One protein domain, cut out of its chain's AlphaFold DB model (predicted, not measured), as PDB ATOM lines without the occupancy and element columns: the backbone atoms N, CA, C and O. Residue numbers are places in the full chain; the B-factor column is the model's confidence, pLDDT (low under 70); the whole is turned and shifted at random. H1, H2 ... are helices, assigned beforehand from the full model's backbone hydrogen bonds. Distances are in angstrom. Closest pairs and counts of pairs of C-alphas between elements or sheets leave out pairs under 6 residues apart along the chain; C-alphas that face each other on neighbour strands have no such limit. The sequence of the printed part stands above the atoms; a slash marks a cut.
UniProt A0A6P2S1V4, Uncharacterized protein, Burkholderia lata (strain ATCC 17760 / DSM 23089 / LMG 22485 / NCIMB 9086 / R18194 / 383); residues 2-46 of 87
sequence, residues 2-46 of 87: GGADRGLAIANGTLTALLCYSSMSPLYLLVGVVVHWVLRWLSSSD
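Overview. This is residues 2 to 46 of the 87 residues of an uncharacterized protein of Burkholderia lata (strain ATCC 17760 / DSM 23089 / LMG 22485 / NCIMB 9086 / R18194 / 383) (UniProt A0A6P2S1V4). You are looking at a plain helical hairpin: two long helices, H1 and H2, lie side by side and run opposite ways, joined at one end by a tight turn. At the other end the short lead-in of residues 2 to 5 comes before H1. The printed part has 45 residues, with two named helices in the order H1, H2 and no named strand; its class is all helix. The outline is a rod whose C-alphas span 35 by 16 by 13 A. With a radius of gyration of the C-alphas of 10.9 A it is only just compact, close to loose.

Along the chain. Start at Gly 2, whose C-alpha is at (-51.909, 9.721, -8.576). Find C-alpha 6 at (-43.516, 10.433, -7.970); there H1 begins, and it runs from residue 6 to residue 23, 25.8 A from first to last C-alpha. After residues 24 to 26, look for C-alpha 27 at (-46.718, -12.440, -3.212). From there H2 runs to residue 45, with its last C-alpha at (-52.423, 13.542, 4.756), a length of 27.8 A. Watch y: it falls from the first to the last C-alpha of H1 and rises again from the first to the last of H2.

Arrangement. H1 and H2 touch, with 16 pairs of C-alphas within 8 A. Look at Thr 16 and Gly 32 for their closest C-alphas, 5.3 A apart. Their lines stand at a shallow tilt of 15 degrees and run opposite ways, a helical hairpin. Their centres are 11.4 A apart. Check the backbone O of residue i against N of residue i+4: every such pair in H1 is within hydrogen-bond range, and in H2 14 of 15 are.

Size, cuts and confidence. The two C-alphas farthest apart are those of Met 24 and Asp 46, 35.7 A. The printed part has no cut, and its link from H1 to H2, with 3 residues, is tight. In the B-factor column the mean pLDDT of the printed part is 86.8; residues 2 to 4 are under 70.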
ATOM      1  N   GLY A   2     -52.074   8.495  -9.364       46.31
ATOM      2  CA  GLY A   2     -51.909   9.721  -8.576       46.31
ATOM      3  C   GLY A   2     -51.933   9.345  -7.102       46.31
ATOM      4  O   GLY A   2     -52.554   8.338  -6.769       46.31
ATOM      5  N   GLY A   3     -51.274  10.097  -6.227       61.47
ATOM      6  CA  GLY A   3     -51.478  10.023  -4.777       61.47
ATOM      7  C   GLY A   3     -50.209   9.872  -3.941       61.47
ATOM      8  O   GLY A   3     -50.114  10.534  -2.923       61.47
ATOM      9  N   ALA A   4     -49.243   9.054  -4.360       68.19
ATOM     10  CA  ALA A   4     -47.913   9.035  -3.747       68.19
ATOM     11  C   ALA A   4     -46.967   9.944  -4.540       68.19
ATOM     12  O   ALA A   4     -47.091  10.045  -5.767       68.19
ATOM     13  N   ASP A   5     -46.003  10.567  -3.859       79.56
ATOM     14  CA  ASP A   5     -44.954  11.340  -4.523       79.56
ATOM     15  C   ASP A   5     -44.253  10.513  -5.603       79.56
ATOM     16  O   ASP A   5     -43.887   9.354  -5.393       79.56
ATOM     17  N   ARG A   6     -44.024  11.126  -6.772       81.12
ATOM     18  CA  ARG A   6     -43.516  10.433  -7.970       81.12
ATOM     19  C   ARG A   6     -42.244   9.622  -7.699       81.12
ATOM     20  O   ARG A   6     -42.127   8.505  -8.192       81.12
ATOM     21  N   GLY A   7     -41.311  10.165  -6.915       82.44
ATOM     22  CA  GLY A   7     -40.068   9.473  -6.561       82.44
ATOM     23  C   GLY A   7     -40.303   8.229  -5.702       82.44
ATOM     24  O   GLY A   7     -39.793   7.157  -6.021       82.44
ATOM     25  N   LEU A   8     -41.138   8.346  -4.667       83.50
ATOM     26  CA  LEU A   8     -41.491   7.239  -3.774       83.50
ATOM     27  C   LEU A   8     -42.297   6.155  -4.502       83.50
ATOM     28  O   LEU A   8     -42.077   4.967  -4.284       83.50
ATOM     29  N   ALA A   9     -43.181   6.550  -5.421       85.62
ATOM     30  CA  ALA A   9     -43.921   5.622  -6.268       85.62
ATOM     31  C   ALA A   9     -42.995   4.787  -7.168       85.62
ATOM     32  O   ALA A   9     -43.170   3.571  -7.255       85.62
ATOM     33  N   ILE A  10     -42.006   5.428  -7.805       88.25
ATOM     34  CA  ILE A  10     -41.016   4.744  -8.648       88.25
ATOM     35  C   ILE A  10     -40.165   3.801  -7.799       88.25
ATOM     36  O   ILE A  10     -40.058   2.629  -8.144       88.25
ATOM     37  N   ALA A  11     -39.621   4.278  -6.674       88.75
ATOM     38  CA  ALA A  11     -38.794   3.468  -5.780       88.75
ATOM     39  C   ALA A  11     -39.548   2.247  -5.226       88.75
ATOM     40  O   ALA A  11     -39.019   1.140  -5.208       88.75
ATOM     41  N   ASN A  12     -40.811   2.419  -4.824       92.00
ATOM     42  CA  ASN A  12     -41.634   1.305  -4.365       92.00
ATOM     43  C   ASN A  12     -41.905   0.296  -5.492       92.00
ATOM     44  O   ASN A  12     -41.816  -0.912  -5.275       92.00
ATOM     45  N   GLY A  13     -42.215   0.776  -6.700       90.31
ATOM     46  CA  GLY A  13     -42.442  -0.081  -7.863       90.31
ATOM     47  C   GLY A  13     -41.200  -0.885  -8.256       90.31
ATOM     48  O   GLY A  13     -41.303  -2.091  -8.478       90.31
ATOM     49  N   THR A  14     -40.024  -0.251  -8.286       93.00
ATOM     50  CA  THR A  14     -38.759  -0.929  -8.604       93.00
ATOM     51  C   THR A  14     -38.386  -1.950  -7.537       93.00
ATOM     52  O   THR A  14     -38.058  -3.081  -7.883       93.00
ATOM     53  N   LEU A  15     -38.503  -1.607  -6.250       93.19
ATOM     54  CA  LEU A  15     -38.232  -2.537  -5.152       93.19
ATOM     55  C   LEU A  15     -39.188  -3.735  -5.184       93.19
ATOM     56  O   LEU A  15     -38.754  -4.876  -5.051       93.19
ATOM     57  N   THR A  16     -40.479  -3.491  -5.417       93.75
ATOM     58  CA  THR A  16     -41.486  -4.552  -5.540       93.75
ATOM     59  C   THR A  16     -41.143  -5.502  -6.688       93.75
ATOM     60  O   THR A  16     -41.177  -6.718  -6.508       93.75
ATOM     61  N   ALA A  17     -40.768  -4.963  -7.852       93.12
ATOM     62  CA  ALA A  17     -40.360  -5.764  -9.001       93.12
ATOM     63  C   ALA A  17     -39.094  -6.586  -8.706       93.12
ATOM     64  O   ALA A  17     -39.056  -7.778  -9.010       93.12
ATOM     65  N   LEU A  18     -38.092  -5.981  -8.058       94.19
ATOM     66  CA  LEU A  18     -36.863  -6.666  -7.649       94.19
ATOM     67  C   LEU A  18     -37.134  -7.787  -6.644       94.19
ATOM     68  O   LEU A  18     -36.560  -8.863  -6.777       94.19
ATOM     69  N   LEU A  19     -38.027  -7.574  -5.675       92.19
ATOM     70  CA  LEU A  19     -38.415  -8.599  -4.705       92.19
ATOM     71  C   LEU A  19     -39.162  -9.753  -5.373       92.19
ATOM     72  O   LEU A  19     -38.828 -10.909  -5.119       92.19
ATOM     73  N   CYS A  20     -40.115  -9.461  -6.264       93.38
ATOM     74  CA  CYS A  20     -40.821 -10.491  -7.032       93.38
ATOM     75  C   CYS A  20     -39.847 -11.317  -7.879       93.38
ATOM     76  O   CYS A  20     -39.944 -12.540  -7.912       93.38
ATOM     77  N   TYR A  21     -38.892 -10.648  -8.531       94.31
ATOM     78  CA  TYR A  21     -37.876 -11.300  -9.349       94.31
ATOM     79  C   TYR A  21     -36.918 -12.142  -8.500       94.31
ATOM     80  O   TYR A  21     -36.744 -13.325  -8.760       94.31
ATOM     81  N   SER A  22     -36.337 -11.574  -7.442       94.12
ATOM     82  CA  SER A  22     -35.348 -12.261  -6.603       94.12
ATOM     83  C   SER A  22     -35.920 -13.475  -5.875       94.12
ATOM     84  O   SER A  22     -35.200 -14.442  -5.649       94.12
ATOM     85  N   SER A  23     -37.184 -13.412  -5.463       92.25
ATOM     86  CA  SER A  23     -37.850 -14.494  -4.732       92.25
ATOM     87  C   SER A  23     -38.629 -15.450  -5.637       92.25
ATOM     88  O   SER A  23     -39.162 -16.440  -5.141       92.25
ATOM     89  N   MET A  24     -38.738 -15.139  -6.937       93.06
ATOM     90  CA  MET A  24     -39.616 -15.820  -7.898       93.06
ATOM     91  C   MET A  24     -41.047 -16.012  -7.371       93.06
ATOM     92  O   MET A  24     -41.705 -17.014  -7.650       93.06
ATOM     93  N   SER A  25     -41.534 -15.046  -6.588       90.56
ATOM     94  CA  SER A  25     -42.829 -15.111  -5.919       90.56
ATOM     95  C   SER A  25     -43.649 -13.850  -6.192       90.56
ATOM     96  O   SER A  25     -43.203 -12.742  -5.885       90.56
ATOM     97  N   PRO A  26     -44.886 -13.980  -6.704       89.94
ATOM     98  CA  PRO A  26     -45.755 -12.833  -6.948       89.94
ATOM     99  C   PRO A  26     -46.364 -12.258  -5.659       89.94
ATOM    100  O   PRO A  26     -46.997 -11.205  -5.707       89.94
ATOM    101  N   LEU A  27     -46.176 -12.903  -4.498       92.44
ATOM    102  CA  LEU A  27     -46.718 -12.440  -3.212       92.44
ATOM    103  C   LEU A  27     -46.250 -11.024  -2.850       92.44
ATOM    104  O   LEU A  27     -46.994 -10.262  -2.233       92.44
ATOM    105  N   TYR A  28     -45.053 -10.635  -3.290       90.44
ATOM    106  CA  TYR A  28     -44.520  -9.297  -3.045       90.44
ATOM    107  C   TYR A  28     -45.291  -8.194  -3.775       90.44
ATOM    108  O   TYR A  28     -45.216  -7.047  -3.346       90.44
ATOM    109  N   LEU A  29     -46.102  -8.510  -4.793       92.44
ATOM    110  CA  LEU A  29     -47.020  -7.537  -5.394       92.44
ATOM    111  C   LEU A  29     -48.051  -7.037  -4.379       92.44
ATOM    112  O   LEU A  29     -48.334  -5.843  -4.346       92.44
ATOM    113  N   LEU A  30     -48.574  -7.919  -3.519       92.88
ATOM    114  CA  LEU A  30     -49.509  -7.521  -2.463       92.88
ATOM    115  C   LEU A  30     -48.833  -6.576  -1.472       92.88
ATOM    116  O   LEU A  30     -49.391  -5.536  -1.134       92.88
ATOM    117  N   VAL A  31     -47.601  -6.900  -1.073       91.44
ATOM    118  CA  VAL A  31     -46.788  -6.036  -0.207       91.44
ATOM    119  C   VAL A  31     -46.566  -4.680  -0.877       91.44
ATOM    120  O   VAL A  31     -46.827  -3.647  -0.268       91.44
ATOM    121  N   GLY A  32     -46.175  -4.672  -2.151       90.75
ATOM    122  CA  GLY A  32     -45.967  -3.455  -2.928       90.75
ATOM    123  C   GLY A  32     -47.219  -2.586  -3.042       90.75
ATOM    124  O   GLY A  32     -47.114  -1.366  -2.927       90.75
ATOM    125  N   VAL A  33     -48.402  -3.189  -3.210       93.00
ATOM    126  CA  VAL A  33     -49.694  -2.479  -3.233       93.00
ATOM    127  C   VAL A  33     -50.013  -1.869  -1.870       93.00
ATOM    128  O   VAL A  33     -50.382  -0.695  -1.809       93.00
ATOM    129  N   VAL A  34     -49.838  -2.624  -0.782       93.38
ATOM    130  CA  VAL A  34     -50.069  -2.131   0.585       93.38
ATOM    131  C   VAL A  34     -49.135  -0.964   0.895       93.38
ATOM    132  O   VAL A  34     -49.598   0.098   1.309       93.38
ATOM    133  N   VAL A  35     -47.836  -1.115   0.621       90.50
ATOM    134  CA  VAL A  35     -46.846  -0.047   0.826       90.50
ATOM    135  C   VAL A  35     -47.175   1.168  -0.042       90.50
ATOM    136  O   VAL A  35     -47.146   2.293   0.449       90.50
ATOM    137  N   HIS A  36     -47.569   0.973  -1.305       91.94
ATOM    138  CA  HIS A  36     -47.960   2.082  -2.177       91.94
ATOM    139  C   HIS A  36     -49.177   2.843  -1.644       91.94
ATOM    140  O   HIS A  36     -49.221   4.072  -1.720       91.94
ATOM    141  N   TRP A  37     -50.160   2.129  -1.094       90.44
ATOM    142  CA  TRP A  37     -51.341   2.744  -0.503       90.44
ATOM    143  C   TRP A  37     -50.993   3.554   0.750       90.44
ATOM    144  O   TRP A  37     -51.453   4.687   0.878       90.44
ATOM    145  N   VAL A  38     -50.111   3.034   1.610       87.75
ATOM    146  CA  VAL A  38     -49.595   3.761   2.783       87.75
ATOM    147  C   VAL A  38     -48.823   5.012   2.365       87.75
ATOM    148  O   VAL A  38     -49.085   6.090   2.890       87.75
ATOM    149  N   LEU A  39     -47.922   4.908   1.382       85.88
ATOM    150  CA  LEU A  39     -47.177   6.060   0.861       85.88
ATOM    151  C   LEU A  39     -48.115   7.121   0.285       85.88
ATOM    152  O   LEU A  39     -47.934   8.308   0.534       85.88
ATOM    153  N   ARG A  40     -49.155   6.698  -0.441       85.75
ATOM    154  CA  ARG A  40     -50.203   7.601  -0.923       85.75
ATOM    155  C   ARG A  40     -50.955   8.261   0.234       85.75
ATOM    156  O   ARG A  40     -51.261   9.446   0.151       85.75
ATOM    157  N   TRP A  41     -51.295   7.516   1.280       85.31
ATOM    158  CA  TRP A  41     -51.989   8.068   2.442       85.31
ATOM    159  C   TRP A  41     -51.130   9.111   3.167       85.31
ATOM    160  O   TRP A  41     -51.622  10.196   3.457       85.31
ATOM    161  N   LEU A  42     -49.836   8.844   3.358       80.88
ATOM    162  CA  LEU A  42     -48.892   9.786   3.969       80.88
ATOM    163  C   LEU A  42     -48.719  11.054   3.123       80.88
ATOM    164  O   LEU A  42     -48.940  12.150   3.630       80.88
ATOM    165  N   SER A  43     -48.448  10.909   1.821       80.62
ATOM    166  CA  SER A  43     -48.323  12.045   0.893       80.62
ATOM    167  C   SER A  43     -49.617  12.863   0.745       80.62
ATOM    168  O   SER A  43     -49.558  14.015   0.333       80.62
ATOM    169  N   SER A  44     -50.793  12.289   1.032       81.06
ATOM    170  CA  SER A  44     -52.076  13.014   0.964       81.06
ATOM    171  C   SER A  44     -52.534  13.599   2.297       81.06
ATOM    172  O   SER A  44     -53.327  14.538   2.292       81.06
ATOM    173  N   SER A  45     -52.054  13.065   3.420       81.06
ATOM    174  CA  SER A  45     -52.423  13.542   4.756       81.06
ATOM    175  C   SER A  45     -51.572  14.726   5.207       81.06
ATOM    176  O   SER A  45     -52.065  15.562   5.961       81.06
ATOM    177  N   ASP A  46     -50.317  14.817   4.754       73.56
ATOM    178  CA  ASP A  46     -49.402  15.894   5.135       73.56
ATOM    179  C   ASP A  46     -48.773  16.553   3.894       73.56
ATOM    180  O   ASP A  46     -47.973  15.911   3.205       73.56
TER     181      ASP A  46